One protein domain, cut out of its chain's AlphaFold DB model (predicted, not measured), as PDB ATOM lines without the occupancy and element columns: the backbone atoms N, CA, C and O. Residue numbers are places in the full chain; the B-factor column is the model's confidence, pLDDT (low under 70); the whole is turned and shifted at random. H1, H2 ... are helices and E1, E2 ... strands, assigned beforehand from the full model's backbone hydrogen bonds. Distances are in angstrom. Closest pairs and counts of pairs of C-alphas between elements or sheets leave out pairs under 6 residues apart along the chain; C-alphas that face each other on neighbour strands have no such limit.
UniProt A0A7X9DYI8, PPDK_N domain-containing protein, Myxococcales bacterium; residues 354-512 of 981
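AT A GLANCE: This is residues 354 to 512 of the 981 residues of the protein "PPDK_N domain-containing protein" of Myxococcales bacterium (UniProt A0A7X9DYI8). A strongly twisted five-stranded sheet curls round helix H4, while H2 is over the opposite face and the long helix H3 reaches away from the sheet beyond H2. Short H1 packs on the same face as H4, and H5 meets H4 at its end, making a corner. The 159 printed residues have five named helices and five named strands, in the order H1 E1 E2 H2 H3 E3 E4 H4 E5 H5; the class is mixed, helices and strands. The sheet is mixed, in the order E2 E1 E3 E4 E5, with E4 and E5 parallel and the other neighbours antiparallel. The whole is compact, with a radius of gyration of the C-alphas of 15.7 A and spans of 47 by 34 by 29 A.

HOW THE PARTS SIT: H1, residues 354 to 359, stands up from the sheet at a height of 7.0 A, only just over E1, residues 367 to 375, with 3 of its C-alphas on that strand. E1 and E2, residues 381 to 385, form a hairpin, with N 383 and O 373 2.9 A apart. H2, residues 392 to 400, is on the opposite face from H1 at a height of 9.3 A. H3, residues 411 to 428, is close to H2 but not clearly touching, about perpendicular at 83 degrees; the closest C-alphas, of Tyr 393 and Trp 421, are 6.4 A apart. E3, residues 437 to 445, is antiparallel to E1, with N 370 and O 442 2.9 A apart. E2, H2, H3 and E3 make a split strand-helix-strand unit, two strands running the same way with E1 between them, and its crossover is right-handed. E3 and E4, residues 451 to 454, form a hairpin, with N 443 and O 452 2.9 A apart. H4, residues 463 to 474, is on the same face as H1, and its closest C-alpha to E3 is that of Ala 469, 5.9 A from Leu 438. E4, H4 and E5, residues 483 to 485, make a strand-helix-strand unit, parallel neighbours with a helix between, also right-handed; N 453 and O 484 are 2.8 A apart. H5, residues 490 to 498, and H4 touch only at their ends, about perpendicular at 84 degrees, with the C-alphas of Ala 463 and Glu 495 closest at 4.9 A. Every O i to N i+4 pair is within hydrogen-bond range in H1, H2, H3 and H4, and 4 of 5 in H5.

IN THESE COORDINATES: H1 begins at C-alpha 354, (-55.391, -34.042, -16.377). E1 and E3 each measure 25.4 A, H3 25.1 A, H4 16.4 A, and E2 and H5 13.0 A each. H3 begins at C-alpha 411, (-46.984, -68.289, -10.759), and H5 ends at C-alpha 498, (-24.049, -30.427, -7.591).

THE WHOLE: The C-alphas of Glu 412 and Gly 501 are the two farthest apart, at 48.7 A. The printed part has no cut and no long link, and residues 499 to 512 hold no named element. The mean pLDDT of the printed part is 95.0, and no printed residue is under 70.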
ATOM      1  N   ASP A 354     -56.106 -32.913 -15.748       97.44
ATOM      2  CA  ASP A 354     -55.391 -34.042 -16.377       97.44
ATOM      3  C   ASP A 354     -54.539 -34.828 -15.359       97.44
ATOM      4  O   ASP A 354     -54.510 -36.059 -15.394       97.44
ATOM      5  N   PHE A 355     -53.860 -34.130 -14.436       96.44
ATOM      6  CA  PHE A 355     -53.028 -34.773 -13.410       96.44
ATOM      7  C   PHE A 355     -53.860 -35.659 -12.481       96.44
ATOM      8  O   PHE A 355     -53.533 -36.825 -12.274       96.44
ATOM      9  N   GLU A 356     -54.948 -35.105 -11.937       93.88
ATOM     10  CA  GLU A 356     -55.850 -35.822 -11.034       93.88
ATOM     11  C   GLU A 356     -56.474 -37.036 -11.729       93.88
ATOM     12  O   GLU A 356     -56.546 -38.112 -11.138       93.88
ATOM     13  N   ALA A 357     -56.855 -36.893 -13.002       94.44
ATOM     14  CA  ALA A 357     -57.415 -37.986 -13.785       94.44
ATOM     15  C   ALA A 357     -56.412 -39.135 -14.003       94.44
ATOM     16  O   ALA A 357     -56.797 -40.296 -13.885       94.44
ATOM     17  N   LEU A 358     -55.129 -38.842 -14.262       96.31
ATOM     18  CA  LEU A 358     -54.086 -39.876 -14.352       96.31
ATOM     19  C   LEU A 358     -53.767 -40.506 -12.986       96.31
ATOM     20  O   LEU A 358     -53.527 -41.713 -12.900       96.31
ATOM     21  N   ALA A 359     -53.770 -39.705 -11.917       94.44
ATOM     22  CA  ALA A 359     -53.494 -40.164 -10.558       94.44
ATOM     23  C   ALA A 359     -54.660 -40.960  -9.933       94.44
ATOM     24  O   ALA A 359     -54.479 -41.620  -8.904       94.44
ATOM     25  N   ALA A 360     -55.853 -40.925 -10.528       89.50
ATOM     26  CA  ALA A 360     -57.013 -41.665 -10.046       89.50
ATOM     27  C   ALA A 360     -56.738 -43.180  -9.965       89.50
ATOM     28  O   ALA A 360     -55.993 -43.744 -10.764       89.50
ATOM     29  N   GLY A 361     -57.329 -43.851  -8.972       83.56
ATOM     30  CA  GLY A 361     -57.129 -45.290  -8.743       83.56
ATOM     31  C   GLY A 361     -55.787 -45.665  -8.096       83.56
ATOM     32  O   GLY A 361     -55.491 -46.851  -7.959       83.56
ATOM     33  N   GLY A 362     -54.979 -44.681  -7.685       84.06
ATOM     34  CA  GLY A 362     -53.790 -44.916  -6.867       84.06
ATOM     35  C   GLY A 362     -54.134 -45.524  -5.503       84.06
ATOM     36  O   GLY A 362     -55.148 -45.190  -4.895       84.06
ATOM     37  N   THR A 363     -53.278 -46.425  -5.021       82.88
ATOM     38  CA  THR A 363     -53.448 -47.102  -3.722       82.88
ATOM     39  C   THR A 363     -52.785 -46.369  -2.559       82.88
ATOM     40  O   THR A 363     -52.947 -46.787  -1.415       82.88
ATOM     41  N   GLU A 364     -52.012 -45.321  -2.847       88.38
ATOM     42  CA  GLU A 364     -51.316 -44.535  -1.834       88.38
ATOM     43  C   GLU A 364     -52.258 -43.511  -1.184       88.38
ATOM     44  O   GLU A 364     -53.011 -42.807  -1.857       88.38
ATOM     45  N   VAL A 365     -52.235 -43.439   0.144       89.19
ATOM     46  CA  VAL A 365     -53.072 -42.542   0.943       89.19
ATOM     47  C   VAL A 365     -52.316 -41.247   1.220       89.19
ATOM     48  O   VAL A 365     -51.224 -41.271   1.783       89.19
ATOM     49  N   GLY A 366     -52.923 -40.108   0.880       91.19
ATOM     50  CA  GLY A 366     -52.335 -38.783   1.092       91.19
ATOM     51  C   GLY A 366     -51.408 -38.314  -0.033       91.19
ATOM     52  O   GLY A 366     -50.842 -37.227   0.077       91.19
ATOM     53  N   VAL A 367     -51.257 -39.102  -1.103       93.00
ATOM     54  CA  VAL A 367     -50.406 -38.779  -2.254       93.00
ATOM     55  C   VAL A 367     -51.152 -39.073  -3.552       93.00
ATOM     56  O   VAL A 367     -51.752 -40.133  -3.727       93.00
ATOM     57  N   GLN A 368     -51.102 -38.126  -4.484       94.75
ATOM     58  CA  GLN A 368     -51.462 -38.355  -5.881       94.75
ATOM     59  C   GLN A 368     -50.182 -38.499  -6.693       94.75
ATOM     60  O   GLN A 368     -49.361 -37.584  -6.708       94.75
ATOM     61  N   ALA A 369     -50.030 -39.635  -7.370       95.00
ATOM     62  CA  ALA A 369     -48.819 -39.983  -8.098       95.00
ATOM     63  C   ALA A 369     -49.111 -40.276  -9.576       95.00
ATOM     64  O   ALA A 369     -50.031 -41.033  -9.895       95.00
ATOM     65  N   VAL A 370     -48.289 -39.714 -10.466       97.62
ATOM     66  CA  VAL A 370     -48.272 -39.989 -11.912       97.62
ATOM     67  C   VAL A 370     -46.852 -40.367 -12.308       97.62
ATOM     68  O   VAL A 370     -45.916 -39.587 -12.140       97.62
ATOM     69  N   LYS A 371     -46.656 -41.574 -12.837       98.06
ATOM     70  CA  LYS A 371     -45.323 -42.010 -13.276       98.06
ATOM     71  C   LYS A 371     -44.972 -41.328 -14.589       98.06
ATOM     72  O   LYS A 371     -45.840 -41.163 -15.439       98.06
ATOM     73  N   PHE A 372     -43.704 -40.986 -14.784       98.62
ATOM     74  CA  PHE A 372     -43.232 -40.489 -16.069       98.62
ATOM     75  C   PHE A 372     -42.051 -41.291 -16.613       98.62
ATOM     76  O   PHE A 372     -41.254 -41.857 -15.860       98.62
ATOM     77  N   ILE A 373     -41.950 -41.314 -17.941       98.62
ATOM     78  CA  ILE A 373     -40.834 -41.870 -18.707       98.62
ATOM     79  C   ILE A 373     -40.339 -40.782 -19.650       98.62
ATOM     80  O   ILE A 373     -41.140 -40.239 -20.405       98.62
ATOM     81  N   VAL A 374     -39.035 -40.516 -19.649       98.06
ATOM     82  CA  VAL A 374     -38.347 -39.774 -20.714       98.06
ATOM     83  C   VAL A 374     -37.548 -40.774 -21.546       98.06
ATOM     84  O   VAL A 374     -36.610 -41.387 -21.034       98.06
ATOM     85  N   ASP A 375     -37.917 -40.968 -22.812       97.06
ATOM     86  CA  ASP A 375     -37.220 -41.865 -23.741       97.06
ATOM     87  C   ASP A 375     -36.131 -41.114 -24.513       97.06
ATOM     88  O   ASP A 375     -36.399 -40.363 -25.455       97.06
ATOM     89  N   ARG A 376     -34.874 -41.329 -24.114       95.06
ATOM     90  CA  ARG A 376     -33.712 -40.619 -24.668       95.06
ATOM     91  C   ARG A 376     -33.398 -41.042 -26.101       95.06
ATOM     92  O   ARG A 376     -32.852 -40.248 -26.858       95.06
ATOM     93  N   GLN A 377     -33.751 -42.269 -26.488       93.44
ATOM     94  CA  GLN A 377     -33.523 -42.759 -27.853       93.44
ATOM     95  C   GLN A 377     -34.615 -42.312 -28.826       93.44
ATOM     96  O   GLN A 377     -34.364 -42.254 -30.024       93.44
ATOM     97  N   ALA A 378     -35.793 -41.944 -28.322       93.00
ATOM     98  CA  ALA A 378     -36.883 -41.391 -29.122       93.00
ATOM     99  C   ALA A 378     -36.870 -39.850 -29.185       93.00
ATOM    100  O   ALA A 378     -37.887 -39.240 -29.487       93.00
ATOM    101  N   GLY A 379     -35.744 -39.189 -28.890       89.81
ATOM    102  CA  GLY A 379     -35.657 -37.721 -28.921       89.81
ATOM    103  C   GLY A 379     -36.289 -37.034 -27.703       89.81
ATOM    104  O   GLY A 379     -36.870 -35.954 -27.825       89.81
ATOM    105  N   GLY A 380     -36.215 -37.664 -26.525       93.06
ATOM    106  CA  GLY A 380     -36.712 -37.098 -25.265       93.06
ATOM    107  C   GLY A 380     -38.237 -37.099 -25.152       93.06
ATOM    108  O   GLY A 380     -38.809 -36.252 -24.467       93.06
ATOM    109  N   VAL A 381     -38.889 -38.021 -25.857       94.69
ATOM    110  CA  VAL A 381     -40.335 -38.242 -25.812       94.69
ATOM    111  C   VAL A 381     -40.772 -38.563 -24.379       94.69
ATOM    112  O   VAL A 381     -40.176 -39.421 -23.724       94.69
ATOM    113  N   VAL A 382     -41.827 -37.894 -23.903       96.62
ATOM    114  CA  VAL A 382     -42.360 -38.082 -22.546       96.62
ATOM    115  C   VAL A 382     -43.641 -38.903 -22.562       96.62
ATOM    116  O   VAL A 382     -44.509 -38.722 -23.416       96.62
ATOM    117  N   HIS A 383     -43.767 -39.811 -21.601       97.88
ATOM    118  CA  HIS A 383     -45.016 -40.490 -21.274       97.88
ATOM    119  C   HIS A 383     -45.369 -40.215 -19.816       97.88
ATOM    120  O   HIS A 383     -44.549 -40.486 -18.945       97.88
ATOM    121  N   LEU A 384     -46.577 -39.720 -19.561       98.50
ATOM    122  CA  LEU A 384     -47.190 -39.589 -18.239       98.50
ATOM    123  C   LEU A 384     -48.201 -40.722 -18.092       98.50
ATOM    124  O   LEU A 384     -49.120 -40.820 -18.898       98.50
ATOM    125  N   LEU A 385     -48.017 -41.604 -17.120       98.25
ATOM    126  CA  LEU A 385     -48.769 -42.849 -17.005       98.25
ATOM    127  C   LEU A 385     -49.817 -42.747 -15.904       98.25
ATOM    128  O   LEU A 385     -49.513 -42.303 -14.793       98.25
ATOM    129  N   SER A 386     -51.023 -43.220 -16.200       95.69
ATOM    130  CA  SER A 386     -52.049 -43.397 -15.180       95.69
ATOM    131  C   SER A 386     -51.701 -44.551 -14.235       95.69
ATOM    132  O   SER A 386     -50.848 -45.397 -14.533       95.69
ATOM    133  N   ASN A 387     -52.424 -44.649 -13.120       90.00
ATOM    134  CA  ASN A 387     -52.267 -45.758 -12.178       90.00
ATOM    135  C   ASN A 387     -52.774 -47.116 -12.694       90.00
ATOM    136  O   ASN A 387     -52.637 -48.114 -11.982       90.00
ATOM    137  N   SER A 388     -53.269 -47.220 -13.935       91.06
ATOM    138  CA  SER A 388     -53.417 -48.529 -14.585       91.06
ATOM    139  C   SER A 388     -52.060 -49.217 -14.783       91.06
ATOM    140  O   SER A 388     -51.999 -50.441 -14.708       91.06
ATOM    141  N   TRP A 389     -50.980 -48.442 -14.952       93.38
ATOM    142  CA  TRP A 389     -49.603 -48.920 -15.066       93.38
ATOM    143  C   TRP A 389     -48.903 -48.888 -13.701       93.38
ATOM    144  O   TRP A 389     -48.441 -47.856 -13.198       93.38
ATOM    145  N   ASP A 390     -48.824 -50.057 -13.076       88.81
ATOM    146  CA  ASP A 390     -48.209 -50.258 -11.766       88.81
ATOM    147  C   ASP A 390     -46.699 -49.965 -11.758       88.81
ATOM    148  O   ASP A 390     -46.201 -49.412 -10.779       88.81
ATOM    149  N   LEU A 391     -45.987 -50.239 -12.858       93.75
ATOM    150  CA  LEU A 391     -44.546 -50.024 -13.019       93.75
ATOM    151  C   LEU A 391     -44.215 -49.386 -14.377       93.75
ATOM    152  O   LEU A 391     -44.870 -49.642 -15.381       93.75
ATOM    153  N   HIS A 392     -43.105 -48.646 -14.466       97.56
ATOM    154  CA  HIS A 392     -42.576 -48.228 -15.778       97.56
ATOM    155  C   HIS A 392     -42.253 -49.434 -16.668       97.56
ATOM    156  O   HIS A 392     -42.422 -49.375 -17.882       97.56
ATOM    157  N   TYR A 393     -41.818 -50.539 -16.053       97.38
ATOM    158  CA  TYR A 393     -41.478 -51.776 -16.750       97.38
ATOM    159  C   TYR A 393     -42.664 -52.374 -17.514       97.38
ATOM    160  O   TYR A 393     -42.467 -52.775 -18.656       97.38
ATOM    161  N   THR A 394     -43.871 -52.414 -16.932       96.06
ATOM    162  CA  THR A 394     -45.058 -52.972 -17.606       96.06
ATOM    163  C   THR A 394     -45.408 -52.158 -18.842       96.06
ATOM    164  O   THR A 394     -45.520 -52.721 -19.930       96.06
ATOM    165  N   PHE A 395     -45.444 -50.829 -18.715       97.56
ATOM    166  CA  PHE A 395     -45.690 -49.947 -19.855       97.56
ATOM    167  C   PHE A 395     -44.637 -50.112 -20.954       97.56
ATOM    168  O   PHE A 395     -44.977 -50.315 -22.116       97.56
ATOM    169  N   ILE A 396     -43.349 -50.048 -20.603       98.19
ATOM    170  CA  ILE A 396     -42.262 -50.135 -21.588       98.19
ATOM    171  C   ILE A 396     -42.292 -51.492 -22.287       98.19
ATOM    172  O   ILE A 396     -42.280 -51.553 -23.511       98.19
ATOM    173  N   ARG A 397     -42.408 -52.578 -21.524       97.12
ATOM    174  CA  ARG A 397     -42.480 -53.934 -22.060       97.12
ATOM    175  C   ARG A 397     -43.616 -54.092 -23.073       97.12
ATOM    176  O   ARG A 397     -43.414 -54.674 -24.136       97.12
ATOM    177  N   GLU A 398     -44.815 -53.651 -22.714       97.06
ATOM    178  CA  GLU A 398     -46.023 -53.973 -23.476       97.06
ATOM    179  C   GLU A 398     -46.297 -52.962 -24.587       97.06
ATOM    180  O   GLU A 398     -46.684 -53.340 -25.691       97.06
ATOM    181  N   ARG A 399     -46.078 -51.672 -24.316       96.12
ATOM    182  CA  ARG A 399     -46.418 -50.581 -25.236       96.12
ATOM    183  C   ARG A 399     -45.245 -50.138 -26.097       96.12
ATOM    184  O   ARG A 399     -45.483 -49.776 -27.242       96.12
ATOM    185  N   ILE A 400     -44.017 -50.156 -25.578       96.31
ATOM    186  CA  ILE A 400     -42.825 -49.731 -26.334       96.31
ATOM    187  C   ILE A 400     -42.148 -50.926 -27.011       96.31
ATOM    188  O   ILE A 400     -41.895 -50.884 -28.211       96.31
ATOM    189  N   ASP A 401     -41.895 -52.006 -26.272       95.94
ATOM    190  CA  ASP A 401     -41.218 -53.195 -26.802       95.94
ATOM    191  C   ASP A 401     -42.191 -54.173 -27.496       95.94
ATOM    192  O   ASP A 401     -41.751 -55.135 -28.130       95.94
ATOM    193  N   GLY A 402     -43.507 -53.960 -27.370       96.00
ATOM    194  CA  GLY A 402     -44.546 -54.769 -28.019       96.00
ATOM    195  C   GLY A 402     -44.635 -56.214 -27.518       96.00
ATOM    196  O   GLY A 402     -45.083 -57.099 -28.250       96.00
ATOM    197  N   GLN A 403     -44.169 -56.487 -26.297       97.06
ATOM    198  CA  GLN A 403     -44.172 -57.836 -25.740       97.06
ATOM    199  C   GLN A 403     -45.527 -58.174 -25.090       97.06
ATOM    200  O   GLN A 403     -46.199 -57.281 -24.579       97.06
ATOM    201  N   PRO A 404     -45.929 -59.459 -25.041       95.69
ATOM    202  CA  PRO A 404     -47.181 -59.852 -24.398       95.69
ATOM    203  C   PRO A 404     -47.216 -59.515 -22.903       95.69
ATOM    204  O   PRO A 404     -46.190 -59.634 -22.212       95.69
ATOM    205  N   HIS A 405     -48.413 -59.175 -22.419       95.00
ATOM    206  CA  HIS A 405     -48.711 -59.036 -20.995       95.00
ATOM    207  C   HIS A 405     -48.376 -60.331 -20.241       95.00
ATOM    208  O   HIS A 405     -48.546 -61.429 -20.774       95.00
ATOM    209  N   LEU A 406     -47.883 -60.188 -19.011       95.69
ATOM    210  CA  LEU A 406     -47.615 -61.301 -18.106       95.69
ATOM    211  C   LEU A 406     -48.538 -61.176 -16.899       95.69
ATOM    212  O   LEU A 406     -48.389 -60.241 -16.113       95.69
ATOM    213  N   ASP A 407     -49.445 -62.135 -16.744       93.81
ATOM    214  CA  ASP A 407     -50.339 -62.191 -15.594       93.81
ATOM    215  C   ASP A 407     -49.540 -62.549 -14.334       93.81
ATOM    216  O   ASP A 407     -49.070 -63.673 -14.159       93.81
ATOM    217  N   ARG A 408     -49.378 -61.575 -13.438       92.25
ATOM    218  CA  ARG A 408     -48.639 -61.747 -12.183       92.25
ATOM    219  C   ARG A 408     -49.385 -62.613 -11.165       92.25
ATOM    220  O   ARG A 408     -48.781 -63.011 -10.171       92.25
ATOM    221  N   CYS A 409     -50.667 -62.900 -11.384       90.75
ATOM    222  CA  CYS A 409     -51.420 -63.838 -10.564       90.75
ATOM    223  C   CYS A 409     -51.125 -65.300 -10.932       90.75
ATOM    224  O   CYS A 409     -51.310 -66.189 -10.097       90.75
ATOM    225  N   ASP A 410     -50.614 -65.562 -12.140       94.12
ATOM    226  CA  ASP A 410     -50.086 -66.870 -12.520       94.12
ATOM    227  C   ASP A 410     -48.622 -67.022 -12.080       94.12
ATOM    228  O   ASP A 410     -47.762 -66.196 -12.375       94.12
ATOM    229  N   SER A 411     -48.305 -68.113 -11.381       90.88
ATOM    230  CA  SER A 411     -46.984 -68.289 -10.759       90.88
ATOM    231  C   SER A 411     -45.819 -68.386 -11.757       90.88
ATOM    232  O   SER A 411     -44.705 -67.946 -11.451       90.88
ATOM    233  N   GLU A 412     -46.046 -68.945 -12.950       95.88
ATOM    234  CA  GLU A 412     -45.006 -69.075 -13.971       95.88
ATOM    235  C   GLU A 412     -44.750 -67.727 -14.645       95.88
ATOM    236  O   GLU A 412     -43.597 -67.287 -14.747       95.88
ATOM    237  N   GLN A 413     -45.822 -67.045 -15.046       96.81
ATOM    238  CA  GLN A 413     -45.750 -65.706 -15.614       96.81
ATOM    239  C   GLN A 413     -45.194 -64.691 -14.612       96.81
ATOM    240  O   GLN A 413     -44.330 -63.903 -14.990       96.81
ATOM    241  N   ALA A 414     -45.553 -64.767 -13.328       93.69
ATOM    242  CA  ALA A 414     -44.963 -63.957 -12.263       93.69
ATOM    243  C   ALA A 414     -43.445 -64.164 -12.145       93.69
ATOM    244  O   ALA A 414     -42.683 -63.208 -11.993       93.69
ATOM    245  N   ARG A 415     -42.958 -65.407 -12.264       95.44
ATOM    246  CA  ARG A 415     -41.514 -65.693 -12.259       95.44
ATOM    247  C   ARG A 415     -40.812 -65.061 -13.466       95.44
ATOM    248  O   ARG A 415     -39.727 -64.499 -13.307       95.44
ATOM    249  N   LEU A 416     -41.408 -65.155 -14.656       96.44
ATOM    250  CA  LEU A 416     -40.885 -64.518 -15.873       96.44
ATOM    251  C   LEU A 416     -40.895 -62.992 -15.753       96.44
ATOM    252  O   LEU A 416     -39.900 -62.341 -16.079       96.44
ATOM    253  N   PHE A 417     -41.987 -62.442 -15.227       96.50
ATOM    254  CA  PHE A 417     -42.156 -61.027 -14.950       96.50
ATOM    255  C   PHE A 417     -41.048 -60.519 -14.032       96.50
ATOM    256  O   PHE A 417     -40.325 -59.603 -14.411       96.50
ATOM    257  N   ASN A 418     -40.848 -61.168 -12.883       94.62
ATOM    258  CA  ASN A 418     -39.841 -60.784 -11.894       94.62
ATOM    259  C   ASN A 418     -38.416 -60.854 -12.456       94.62
ATOM    260  O   ASN A 418     -37.605 -59.967 -12.193       94.62
ATOM    261  N   ALA A 419     -38.103 -61.871 -13.264       96.62
ATOM    262  CA  ALA A 419     -36.798 -61.977 -13.912       96.62
ATOM    263  C   ALA A 419     -36.551 -60.827 -14.905       96.62
ATOM    264  O   ALA A 419     -35.480 -60.217 -14.888       96.62
ATOM    265  N   GLY A 420     -37.539 -60.509 -15.747       97.31
ATOM    266  CA  GLY A 420     -37.445 -59.401 -16.699       97.31
ATOM    267  C   GLY A 420     -37.417 -58.035 -16.013       97.31
ATOM    268  O   GLY A 420     -36.585 -57.194 -16.351       97.31
ATOM    269  N   TRP A 421     -38.247 -57.840 -14.987       96.00
ATOM    270  CA  TRP A 421     -38.280 -56.623 -14.180       96.00
ATOM    271  C   TRP A 421     -36.955 -56.379 -13.450       96.00
ATOM    272  O   TRP A 421     -36.463 -55.250 -13.432       96.00
ATOM    273  N   ALA A 422     -36.322 -57.424 -12.909       95.12
ATOM    274  CA  ALA A 422     -35.006 -57.315 -12.281       95.12
ATOM    275  C   ALA A 422     -33.920 -56.893 -13.285       95.12
ATOM    276  O   ALA A 422     -33.117 -56.007 -12.994       95.12
ATOM    277  N   GLN A 423     -33.915 -57.478 -14.489       96.25
ATOM    278  CA  GLN A 423     -32.976 -57.097 -15.553       96.25
ATOM    279  C   GLN A 423     -33.207 -55.663 -16.041       96.25
ATOM    280  O   GLN A 423     -32.248 -54.910 -16.214       96.25
ATOM    281  N   PHE A 424     -34.471 -55.277 -16.232       97.12
ATOM    282  CA  PHE A 424     -34.856 -53.909 -16.559       97.12
ATOM    283  C   PHE A 424     -34.364 -52.938 -15.484       97.12
ATOM    284  O   PHE A 424     -33.682 -51.968 -15.795       97.12
ATOM    285  N   SER A 425     -34.629 -53.239 -14.211       95.44
ATOM    286  CA  SER A 425     -34.248 -52.372 -13.097       95.44
ATOM    287  C   SER A 425     -32.736 -52.229 -12.969       95.44
ATOM    288  O   SER A 425     -32.232 -51.130 -12.742       95.44
ATOM    289  N   GLN A 426     -31.991 -53.310 -13.204       95.38
ATOM    290  CA  GLN A 426     -30.535 -53.262 -13.214       95.38
ATOM    291  C   GLN A 426     -29.986 -52.291 -14.271       95.38
ATOM    292  O   GLN A 426     -28.979 -51.637 -14.007       95.38
ATOM    293  N   ARG A 427     -30.635 -52.198 -15.439       95.69
ATOM    294  CA  ARG A 427     -30.196 -51.371 -16.572       95.69
ATOM    295  C   ARG A 427     -30.709 -49.930 -16.511       95.69
ATOM    296  O   ARG A 427     -29.957 -49.001 -16.780       95.69
ATOM    297  N   GLU A 428     -31.976 -49.731 -16.163       97.06
ATOM    298  CA  GLU A 428     -32.604 -48.404 -16.245       97.06
ATOM    299  C   GLU A 428     -32.563 -47.639 -14.912       97.06
ATOM    300  O   GLU A 428     -32.523 -46.413 -14.922       97.06
ATOM    301  N   TYR A 429     -32.487 -48.334 -13.769       95.50
ATOM    302  CA  TYR A 429     -32.337 -47.702 -12.450       95.50
ATOM    303  C   TYR A 429     -30.916 -47.846 -11.898       95.50
ATOM    304  O   TYR A 429     -30.302 -46.869 -11.476       95.50
ATOM    305  N   PHE A 430     -30.344 -49.054 -11.882       94.06
ATOM    306  CA  PHE A 430     -29.134 -49.334 -11.092       94.06
ATOM    307  C   PHE A 430     -27.801 -49.172 -11.844       94.06
ATOM    308  O   PHE A 430     -26.745 -49.538 -11.316       94.06
ATOM    309  N   THR A 431     -27.803 -48.569 -13.034       92.38
ATOM    310  CA  THR A 431     -26.599 -48.183 -13.797       92.38
ATOM    311  C   THR A 431     -26.700 -46.749 -14.288       92.38
ATOM    312  O   THR A 431     -27.774 -46.329 -14.690       92.38
ATOM    313  N   VAL A 432     -25.603 -45.982 -14.271       94.31
ATOM    314  CA  VAL A 432     -25.610 -44.593 -14.779       94.31
ATOM    315  C   VAL A 432     -25.742 -44.583 -16.300       94.31
ATOM    316  O   VAL A 432     -26.640 -43.936 -16.819       94.31
ATOM    317  N   GLU A 433     -24.894 -45.348 -16.989       91.25
ATOM    318  CA  GLU A 433     -24.941 -45.578 -18.435       91.25
ATOM    319  C   GLU A 433     -24.551 -47.040 -18.746       91.25
ATOM    320  O   GLU A 433     -23.800 -47.641 -17.966       91.25
ATOM    321  N   PRO A 434     -25.007 -47.613 -19.875       88.56
ATOM    322  CA  PRO A 434     -26.006 -47.051 -20.787       88.56
ATOM    323  C   PRO A 434     -27.424 -47.176 -20.201       88.56
ATOM    324  O   PRO A 434     -27.825 -48.278 -19.826       88.56
ATOM    325  N   ARG A 435     -28.190 -46.077 -20.147       93.44
ATOM    326  CA  ARG A 435     -29.640 -46.107 -19.858       93.44
ATOM    327  C   ARG A 435     -30.433 -45.412 -20.968       93.44
ATOM    328  O   ARG A 435     -30.049 -44.330 -21.419       93.44
ATOM    329  N   ARG A 436     -31.528 -46.034 -21.423       95.06
ATOM    330  CA  ARG A 436     -32.412 -45.459 -22.457       95.06
ATOM    331  C   ARG A 436     -33.437 -44.523 -21.833       95.06
ATOM    332  O   ARG A 436     -33.767 -43.507 -22.439       95.06
ATOM    333  N   TYR A 437     -33.927 -44.863 -20.645       97.88
ATOM    334  CA  TYR A 437     -35.026 -44.143 -20.021       97.88
ATOM    335  C   TYR A 437     -34.572 -43.371 -18.784       97.88
ATOM    336  O   TYR A 437     -33.774 -43.864 -17.986       97.88
ATOM    337  N   LEU A 438     -35.125 -42.172 -18.597       98.19
ATOM    338  CA  LEU A 438     -35.144 -41.503 -17.296       98.19
ATOM    339  C   LEU A 438     -36.542 -41.681 -16.712       98.19
ATOM    340  O   LEU A 438     -37.535 -41.298 -17.330       98.19
ATOM    341  N   LEU A 439     -36.612 -42.329 -15.553       98.50
ATOM    342  CA  LEU A 439     -37.848 -42.834 -14.969       98.50
ATOM    343  C   LEU A 439     -38.087 -42.149 -13.632       98.50
ATOM    344  O   LEU A 439     -37.199 -42.131 -12.784       98.50
ATOM    345  N   GLY A 440     -39.289 -41.627 -13.421       98.12
ATOM    346  CA  GLY A 440     -39.628 -41.005 -12.148       98.12
ATOM    347  C   GLY A 440     -41.121 -40.935 -11.890       98.12
ATOM    348  O   GLY A 440     -41.931 -41.579 -12.569       98.12
ATOM    349  N   THR A 441     -41.484 -40.177 -10.867       98.25
ATOM    350  CA  THR A 441     -42.863 -39.968 -10.434       98.25
ATOM    351  C   THR A 441     -43.094 -38.494 -10.134       98.25
ATOM    352  O   THR A 441     -42.231 -37.815  -9.586       98.25
ATOM    353  N   LEU A 442     -44.248 -38.001 -10.567       98.38
ATOM    354  CA  LEU A 442     -44.814 -36.717 -10.199       98.38
ATOM    355  C   LEU A 442     -45.742 -36.953  -9.009       98.38
ATOM    356  O   LEU A 442     -46.751 -37.639  -9.173       98.38
ATOM    357  N   SER A 443     -45.413 -36.393  -7.852       96.81
ATOM    358  CA  SER A 443     -46.153 -36.595  -6.605       96.81
ATOM    359  C   SER A 443     -46.712 -35.273  -6.087       96.81
ATOM    360  O   SER A 443     -45.970 -34.305  -5.938       96.81
ATOM    361  N   ARG A 444     -48.012 -35.226  -5.785       96.06
ATOM    362  CA  ARG A 444     -48.644 -34.139  -5.020       96.06
ATOM    363  C   ARG A 444     -49.062 -34.659  -3.651       96.06
ATOM    364  O   ARG A 444     -49.727 -35.693  -3.571       96.06
ATOM    365  N   TYR A 445     -48.688 -33.937  -2.599       94.44
ATOM    366  CA  TYR A 445     -48.925 -34.349  -1.215       94.44
ATOM    367  C   TYR A 445     -50.114 -33.610  -0.609       94.44
ATOM    368  O   TYR A 445     -50.123 -32.380  -0.510       94.44
ATOM    369  N   ALA A 446     -51.115 -34.372  -0.175       93.12
ATOM    370  CA  ALA A 446     -52.346 -33.839   0.382       93.12
ATOM    371  C   ALA A 446     -52.078 -32.986   1.634       93.12
ATOM    372  O   ALA A 446     -51.362 -33.397   2.554       93.12
ATOM    373  N   GLY A 447     -52.697 -31.806   1.677       92.25
ATOM    374  CA  GLY A 447     -52.546 -30.855   2.777       92.25
ATOM    375  C   GLY A 447     -51.314 -29.961   2.688       92.25
ATOM    376  O   GLY A 447     -51.075 -29.216   3.632       92.25
ATOM    377  N   THR A 448     -50.562 -29.996   1.587       93.06
ATOM    378  CA  THR A 448     -49.398 -29.129   1.348       93.06
ATOM    379  C   THR A 448     -49.434 -28.556  -0.068       93.06
ATOM    380  O   THR A 448     -50.111 -29.103  -0.937       93.06
ATOM    381  N   ASP A 449     -48.634 -27.520  -0.322       92.31
ATOM    382  CA  ASP A 449     -48.386 -27.006  -1.678       92.31
ATOM    383  C   ASP A 449     -47.248 -27.763  -2.399       92.31
ATOM    384  O   ASP A 449     -46.758 -27.332  -3.444       92.31
ATOM    385  N   VAL A 450     -46.782 -28.891  -1.847       94.81
ATOM    386  CA  VAL A 450     -45.636 -29.630  -2.384       94.81
ATOM    387  C   VAL A 450     -46.053 -30.454  -3.603       94.81
ATOM    388  O   VAL A 450     -46.782 -31.445  -3.491       94.81
ATOM    389  N   ALA A 451     -45.504 -30.084  -4.761       96.88
ATOM    390  CA  ALA A 451     -45.487 -30.899  -5.970       96.88
ATOM    391  C   ALA A 451     -44.039 -31.303  -6.301       96.88
ATOM    392  O   ALA A 451     -43.163 -30.461  -6.521       96.88
ATOM    393  N   ALA A 452     -43.770 -32.606  -6.302       97.94
ATOM    394  CA  ALA A 452     -42.427 -33.157  -6.376       97.94
ATOM    395  C   ALA A 452     -42.201 -33.995  -7.640       97.94
ATOM    396  O   ALA A 452     -43.059 -34.769  -8.057       97.94
ATOM    397  N   VAL A 453     -41.008 -33.864  -8.216       98.50
ATOM    398  CA  VAL A 453     -40.428 -34.805  -9.178       98.50
ATOM    399  C   VAL A 453     -39.480 -35.719  -8.413       98.50
ATOM    400  O   VAL A 453     -38.516 -35.256  -7.799       98.50
ATOM    401  N   GLU A 454     -39.750 -37.017  -8.450       97.94
ATOM    402  CA  GLU A 454     -39.093 -37.996  -7.592       97.94
ATOM    403  C   GLU A 454     -38.518 -39.162  -8.385       97.94
ATOM    404  O   GLU A 454     -39.083 -39.607  -9.388       97.94
ATOM    405  N   PHE A 455     -37.402 -39.693  -7.890       97.38
ATOM    406  CA  PHE A 455     -36.725 -40.851  -8.463       97.38
ATOM    407  C   PHE A 455     -36.706 -41.989  -7.451       97.38
ATOM    408  O   PHE A 455     -36.540 -41.761  -6.249       97.38
ATOM    409  N   ALA A 456     -36.813 -43.228  -7.937       92.50
ATOM    410  CA  ALA A 456     -36.779 -44.409  -7.083       92.50
ATOM    411  C   ALA A 456     -35.533 -44.392  -6.183       92.50
ATOM    412  O   ALA A 456     -34.434 -44.065  -6.629       92.50
ATOM    413  N   ALA A 457     -35.676 -44.780  -4.916       87.62
ATOM    414  CA  ALA A 457     -34.591 -44.678  -3.938       87.62
ATOM    415  C   ALA A 457     -33.306 -45.424  -4.344       87.62
ATOM    416  O   ALA A 457     -32.201 -44.985  -4.026       87.62
ATOM    417  N   GLY A 458     -33.447 -46.546  -5.058       87.19
ATOM    418  CA  GLY A 458     -32.320 -47.316  -5.588       87.19
ATOM    419  C   GLY A 458     -31.712 -46.759  -6.882       87.19
ATOM    420  O   GLY A 458     -30.672 -47.256  -7.307       87.19
ATOM    421  N   ASP A 459     -32.322 -45.753  -7.517       95.12
ATOM    422  CA  ASP A 459     -31.846 -45.204  -8.787       95.12
ATOM    423  C   ASP A 459     -30.442 -44.596  -8.643       95.12
ATOM    424  O   ASP A 459     -30.148 -43.774  -7.764       95.12
ATOM    425  N   ARG A 460     -29.561 -44.996  -9.560       96.12
ATOM    426  CA  ARG A 460     -28.214 -44.461  -9.727       96.12
ATOM    427  C   ARG A 460     -28.167 -43.179 -10.560       96.12
ATOM    428  O   ARG A 460     -27.067 -42.769 -10.922       96.12
ATOM    429  N   ILE A 461     -29.299 -42.512 -10.780       97.31
ATOM    430  CA  ILE A 461     -29.393 -41.222 -11.469       97.31
ATOM    431  C   ILE A 461     -28.373 -40.224 -10.907       97.31
ATOM    432  O   ILE A 461     -28.078 -40.224  -9.703       97.31
ATOM    433  N   VAL A 462     -27.770 -39.446 -11.802       98.00
ATOM    434  CA  VAL A 462     -26.727 -38.451 -11.503       98.00
ATOM    435  C   VAL A 462     -27.220 -37.041 -11.814       98.00
ATOM    436  O   VAL A 462     -28.202 -36.877 -12.530       98.00
ATOM    437  N   ALA A 463     -26.518 -36.034 -11.299       98.38
ATOM    438  CA  ALA A 463     -26.853 -34.615 -11.439       98.38
ATOM    439  C   ALA A 463     -27.353 -34.188 -12.841       98.38
ATOM    440  O   ALA A 463     -28.456 -33.659 -12.951       98.38
ATOM    441  N   ASP A 464     -26.602 -34.476 -13.909       97.50
ATOM    442  CA  ASP A 464     -26.986 -34.071 -15.275       97.50
ATOM    443  C   ASP A 464     -28.268 -34.770 -15.757       97.50
ATOM    444  O   ASP A 464     -29.128 -34.150 -16.378       97.50
ATOM    445  N   GLN A 465     -28.440 -36.048 -15.405       98.12
ATOM    446  CA  GLN A 465     -29.646 -36.815 -15.730       98.12
ATOM    447  C   GLN A 465     -30.864 -36.328 -14.927       98.12
ATOM    448  O   GLN A 465     -31.980 -36.379 -15.434       98.12
ATOM    449  N   ILE A 466     -30.673 -35.830 -13.698       98.56
ATOM    450  CA  ILE A 466     -31.744 -35.198 -12.908       98.56
ATOM    451  C   ILE A 466     -32.237 -33.930 -13.614       98.56
ATOM    452  O   ILE A 466     -33.443 -33.746 -13.759       98.56
ATOM    453  N   VAL A 467     -31.314 -33.081 -14.084       98.38
ATOM    454  CA  VAL A 467     -31.638 -31.861 -14.845       98.38
ATOM    455  C   VAL A 467     -32.377 -32.216 -16.142       98.38
ATOM    456  O   VAL A 467     -33.428 -31.639 -16.425       98.38
ATOM    457  N   GLU A 468     -31.858 -33.190 -16.899       97.88
ATOM    458  CA  GLU A 468     -32.455 -33.689 -18.148       97.88
ATOM    459  C   GLU A 468     -33.878 -34.217 -17.914       97.88
ATOM    460  O   GLU A 468     -34.812 -33.808 -18.604       97.88
ATOM    461  N   ALA A 469     -34.066 -35.071 -16.904       98.25
ATOM    462  CA  ALA A 469     -35.366 -35.636 -16.561       98.25
ATOM    463  C   ALA A 469     -36.362 -34.554 -16.129       98.25
ATOM    464  O   ALA A 469     -37.483 -34.524 -16.637       98.25
ATOM    465  N   PHE A 470     -35.951 -33.657 -15.224       98.44
ATOM    466  CA  PHE A 470     -36.815 -32.613 -14.678       98.44
ATOM    467  C   PHE A 470     -37.330 -31.679 -15.773       98.44
ATOM    468  O   PHE A 470     -38.537 -31.537 -15.933       98.44
ATOM    469  N   PHE A 471     -36.448 -31.067 -16.567       97.31
ATOM    470  CA  PHE A 471     -36.898 -30.157 -17.625       97.31
ATOM    471  C   PHE A 471     -37.538 -30.897 -18.802       97.31
ATOM    472  O   PHE A 471     -38.431 -30.348 -19.454       97.31
ATOM    473  N   GLY A 472     -37.129 -32.148 -19.032       96.19
ATOM    474  CA  GLY A 472     -37.764 -33.057 -19.975       96.19
ATOM    475  C   GLY A 472     -39.243 -33.255 -19.663       96.19
ATOM    476  O   GLY A 472     -40.052 -33.114 -20.576       96.19
ATOM    477  N   VAL A 473     -39.603 -33.503 -18.395       97.62
ATOM    478  CA  VAL A 473     -40.997 -33.696 -17.958       97.62
ATOM    479  C   VAL A 473     -41.736 -32.379 -17.707       97.62
ATOM    480  O   VAL A 473     -42.878 -32.245 -18.144       97.62
ATOM    481  N   ALA A 474     -41.095 -31.386 -17.082       96.69
ATOM    482  CA  ALA A 474     -41.725 -30.139 -16.645       96.69
ATOM    483  C   ALA A 474     -42.364 -29.356 -17.803       96.69
ATOM    484  O   ALA A 474     -43.453 -28.806 -17.660       96.69
ATOM    485  N   LYS A 475     -41.759 -29.349 -18.996       93.69
ATOM    486  CA  LYS A 475     -42.340 -28.659 -20.164       93.69
ATOM    487  C   LYS A 475     -43.710 -29.215 -20.591       93.69
ATOM    488  O   LYS A 475     -44.434 -28.528 -21.304       93.69
ATOM    489  N   ASN A 476     -44.053 -30.431 -20.154       95.94
ATOM    490  CA  ASN A 476     -45.313 -31.104 -20.469       95.94
ATOM    491  C   ASN A 476     -46.339 -31.027 -19.328       95.94
ATOM    492  O   ASN A 476     -47.399 -31.644 -19.412       95.94
ATOM    493  N   LEU A 477     -46.036 -30.296 -18.253       96.25
ATOM    494  CA  LEU A 477     -46.950 -30.087 -17.133       96.25
ATOM    495  C   LEU A 477     -47.777 -28.818 -17.340       96.25
ATOM    496  O   LEU A 477     -47.341 -27.880 -18.010       96.25
ATOM    497  N   PHE A 478     -48.950 -28.783 -16.712       94.69
ATOM    498  CA  PHE A 478     -49.844 -27.628 -16.752       94.69
ATOM    499  C   PHE A 478     -49.209 -26.409 -16.051       94.69
ATOM    500  O   PHE A 478     -49.239 -25.294 -16.569       94.69
ATOM    501  N   ASP A 479     -48.562 -26.640 -14.903       92.94
ATOM    502  CA  ASP A 479     -48.033 -25.635 -13.975       92.94
ATOM    503  C   ASP A 479     -46.586 -25.926 -13.515       92.94
ATOM    504  O   ASP A 479     -46.319 -26.009 -12.321       92.94
ATOM    505  N   PRO A 480     -45.588 -26.074 -14.402       93.44
ATOM    506  CA  PRO A 480     -44.279 -26.610 -14.017       93.44
ATOM    507  C   PRO A 480     -43.487 -25.781 -13.018       93.44
ATOM    508  O   PRO A 480     -42.609 -26.331 -12.364       93.44
ATOM    509  N   GLU A 481     -43.790 -24.489 -12.873       94.56
ATOM    510  CA  GLU A 481     -43.167 -23.659 -11.836       94.56
ATOM    511  C   GLU A 481     -43.535 -24.120 -10.414       94.56
ATOM    512  O   GLU A 481     -42.798 -23.805  -9.483       94.56
ATOM    513  N   ALA A 482     -44.615 -24.896 -10.253       95.25
ATOM    514  CA  ALA A 482     -45.022 -25.502  -8.986       95.25
ATOM    515  C   ALA A 482     -44.189 -26.737  -8.597       95.25
ATOM    516  O   ALA A 482     -44.269 -27.188  -7.459       95.25
ATOM    517  N   TRP A 483     -43.406 -27.301  -9.523       97.50
ATOM    518  CA  TRP A 483     -42.741 -28.590  -9.333       97.50
ATOM    519  C   TRP A 483     -41.266 -28.426  -8.969       97.50
ATOM    520  O   TRP A 483     -40.543 -27.645  -9.589       97.50
ATOM    521  N   ALA A 484     -40.795 -29.221  -8.008       98.06
ATOM    522  CA  ALA A 484     -39.393 -29.273  -7.593       98.06
ATOM    523  C   ALA A 484     -38.887 -30.717  -7.505       98.06
ATOM    524  O   ALA A 484     -39.655 -31.628  -7.205       98.06
ATOM    525  N   VAL A 485     -37.593 -30.959  -7.729       98.50
ATOM    526  CA  VAL A 485     -37.024 -32.291  -7.472       98.50
ATOM    527  C   VAL A 485     -36.883 -32.505  -5.968       98.50
ATOM    528  O   VAL A 485     -36.224 -31.713  -5.290       98.50
ATOM    529  N   ARG A 486     -37.458 -33.599  -5.458       97.44
ATOM    530  CA  ARG A 486     -37.298 -34.038  -4.065       97.44
ATOM    531  C   ARG A 486     -36.399 -35.282  -4.017       97.44
ATOM    532  O   ARG A 486     -36.789 -36.329  -4.535       97.44
ATOM    533  N   PRO A 487     -35.188 -35.210  -3.434       95.50
ATOM    534  CA  PRO A 487     -34.322 -36.377  -3.313       95.50
ATOM    535  C   PRO A 487     -34.799 -37.310  -2.189       95.50
ATOM    536  O   PRO A 487     -35.103 -36.865  -1.089       95.50
ATOM    537  N   ALA A 488     -34.790 -38.619  -2.441       88.00
ATOM    538  CA  ALA A 488     -35.243 -39.655  -1.506       88.00
ATOM    539  C   ALA A 488     -34.112 -40.298  -0.678       88.00
ATOM    540  O   ALA A 488     -34.370 -41.075   0.239       88.00
ATOM    541  N   THR A 489     -32.841 -40.054  -1.021       89.44
ATOM    542  CA  THR A 489     -31.687 -40.657  -0.326       89.44
ATOM    543  C   THR A 489     -30.527 -39.681  -0.179       89.44
ATOM    544  O   THR A 489     -30.354 -38.778  -0.997       89.44
ATOM    545  N   GLY A 490     -29.634 -39.923   0.790       91.44
ATOM    546  CA  GLY A 490     -28.409 -39.128   0.960       91.44
ATOM    547  C   GLY A 490     -27.510 -39.087  -0.288       91.44
ATOM    548  O   GLY A 490     -26.837 -38.086  -0.549       91.44
ATOM    549  N   ARG A 491     -27.542 -40.136  -1.126       93.38
ATOM    550  CA  ARG A 491     -26.876 -40.131  -2.436       93.38
ATOM    551  C   ARG A 491     -27.541 -39.135  -3.386       93.38
ATOM    552  O   ARG A 491     -26.844 -38.314  -3.973       93.38
ATOM    553  N   GLN A 492     -28.863 -39.194  -3.531       95.62
ATOM    554  CA  GLN A 492     -29.599 -38.268  -4.395       95.62
ATOM    555  C   GLN A 492     -29.479 -36.819  -3.904       95.62
ATOM    556  O   GLN A 492     -29.287 -35.928  -4.723       95.62
ATOM    557  N   VAL A 493     -29.470 -36.584  -2.587       96.75
ATOM    558  CA  VAL A 493     -29.141 -35.277  -1.990       96.75
ATOM    559  C   VAL A 493     -27.767 -34.800  -2.461       96.75
ATOM    560  O   VAL A 493     -27.614 -33.653  -2.876       96.75
ATOM    561  N   SER A 494     -26.761 -35.679  -2.426       96.94
ATOM    562  CA  SER A 494     -25.399 -35.350  -2.861       96.94
ATOM    563  C   SER A 494     -25.325 -35.017  -4.354       96.94
ATOM    564  O   SER A 494     -24.560 -34.136  -4.735       96.94
ATOM    565  N   GLU A 495     -26.122 -35.677  -5.201       98.00
ATOM    566  CA  GLU A 495     -26.246 -35.328  -6.622       98.00
ATOM    567  C   GLU A 495     -26.980 -33.995  -6.822       98.00
ATOM    568  O   GLU A 495     -26.475 -33.136  -7.538       98.00
ATOM    569  N   CYS A 496     -28.100 -33.764  -6.126       98.06
ATOM    570  CA  CYS A 496     -28.851 -32.503  -6.190       98.06
ATOM    571  C   CYS A 496     -28.000 -31.303  -5.749       98.06
ATOM    572  O   CYS A 496     -28.088 -30.229  -6.338       98.06
ATOM    573  N   ARG A 497     -27.105 -31.483  -4.766       97.44
ATOM    574  CA  ARG A 497     -26.150 -30.443  -4.343       97.44
ATOM    575  C   ARG A 497     -25.239 -29.956  -5.473       97.44
ATOM    576  O   ARG A 497     -24.864 -28.789  -5.471       97.44
ATOM    577  N   LYS A 498     -24.907 -30.806  -6.451       98.06
ATOM    578  CA  LYS A 498     -24.049 -30.427  -7.591       98.06
ATOM    579  C   LYS A 498     -24.751 -29.499  -8.585       98.06
ATOM    580  O   LYS A 498     -24.076 -28.820  -9.347       98.06
ATOM    581  N   VAL A 499     -26.083 -29.478  -8.572       96.56
ATOM    582  CA  VAL A 499     -26.945 -28.723  -9.499       96.56
ATOM    583  C   VAL A 499     -27.829 -27.710  -8.767       96.56
ATOM    584  O   VAL A 499     -28.852 -27.264  -9.283       96.56
ATOM    585  N   GLN A 500     -27.435 -27.307  -7.555       94.00
ATOM    586  CA  GLN A 500     -28.104 -26.232  -6.823       94.00
ATOM    587  C   GLN A 500     -28.138 -24.945  -7.655       94.00
ATOM    588  O   GLN A 500     -27.117 -24.500  -8.176       94.00
ATOM    589  N   GLY A 501     -29.326 -24.354  -7.779       92.94
ATOM    590  CA  GLY A 501     -29.557 -23.170  -8.608       92.94
ATOM    591  C   GLY A 501     -29.753 -23.455 -10.102       92.94
ATOM    592  O   GLY A 501     -30.109 -22.533 -10.827       92.94
ATOM    593  N   ALA A 502     -29.579 -24.699 -10.568       95.44
ATOM    594  CA  ALA A 502     -29.854 -25.085 -11.956       95.44
ATOM    595  C   ALA A 502     -31.281 -25.625 -12.170       95.44
ATOM    596  O   ALA A 502     -31.756 -25.657 -13.301       95.44
ATOM    597  N   LEU A 503     -31.960 -26.042 -11.101       97.00
ATOM    598  CA  LEU A 503     -33.352 -26.490 -11.094       97.00
ATOM    599  C   LEU A 503     -33.975 -26.239  -9.704       97.00
ATOM    600  O   LEU A 503     -33.225 -26.064  -8.735       97.00
ATOM    601  N   PRO A 504     -35.314 -26.233  -9.567       97.88
ATOM    602  CA  PRO A 504     -35.963 -26.183  -8.261       97.88
ATOM    603  C   PRO A 504     -35.747 -27.493  -7.494       97.88
ATOM    604  O   PRO A 504     -35.948 -28.588  -8.023       97.88
ATOM    605  N   LEU A 505     -35.337 -27.368  -6.232       97.88
ATOM    606  CA  LEU A 505     -35.060 -28.479  -5.323       97.88
ATOM    607  C   LEU A 505     -35.887 -28.305  -4.049       97.88
ATOM    608  O   LEU A 505     -35.945 -27.204  -3.502       97.88
ATOM    609  N   ALA A 506     -36.486 -29.393  -3.576       95.81
ATOM    610  CA  ALA A 506     -37.228 -29.446  -2.323       95.81
ATOM    611  C   ALA A 506     -36.478 -30.284  -1.280       95.81
ATOM    612  O   ALA A 506     -35.766 -31.236  -1.610       95.81
ATOM    613  N   ASP A 507     -36.649 -29.921  -0.012       93.81
ATOM    614  CA  ASP A 507     -36.164 -30.703   1.123       93.81
ATOM    615  C   ASP A 507     -36.850 -32.089   1.168       93.81
ATOM    616  O   ASP A 507     -38.053 -32.176   0.896       93.81
ATOM    617  N   PRO A 508     -36.137 -33.182   1.514       92.44
ATOM    618  CA  PRO A 508     -36.748 -34.502   1.663       92.44
ATOM    619  C   PRO A 508     -37.957 -34.536   2.606       92.44
ATOM    620  O   PRO A 508     -38.912 -35.255   2.321       92.44
ATOM    621  N   SER A 509     -37.956 -33.749   3.685       90.94
ATOM    622  CA  SER A 509     -39.041 -33.711   4.671       90.94
ATOM    623  C   SER A 509     -40.160 -32.716   4.338       90.94
ATOM    624  O   SER A 509     -41.173 -32.696   5.035       90.94
ATOM    625  N   ALA A 510     -40.047 -31.962   3.234       92.62
ATOM    626  CA  ALA A 510     -41.050 -30.983   2.804       92.62
ATOM    627  C   ALA A 510     -42.505 -31.510   2.770       92.62
ATOM    628  O   ALA A 510     -43.388 -30.779   3.214       92.62
ATOM    629  N   PRO A 511     -42.801 -32.759   2.338       91.62
ATOM    630  CA  PRO A 511     -44.164 -33.311   2.374       91.62
ATOM    631  C   PRO A 511     -44.819 -33.381   3.762       91.62
ATOM    632  O   PRO A 511     -46.030 -33.571   3.878       91.62
ATOM    633  N   PHE A 512     -44.017 -33.294   4.820       87.31
ATOM    634  CA  PHE A 512     -44.453 -33.446   6.203       87.31
ATOM    635  C   PHE A 512     -44.455 -32.119   6.981       87.31
ATOM    636  O   PHE A 512     -44.891 -32.098   8.130       87.31
TER     637      PHE A 512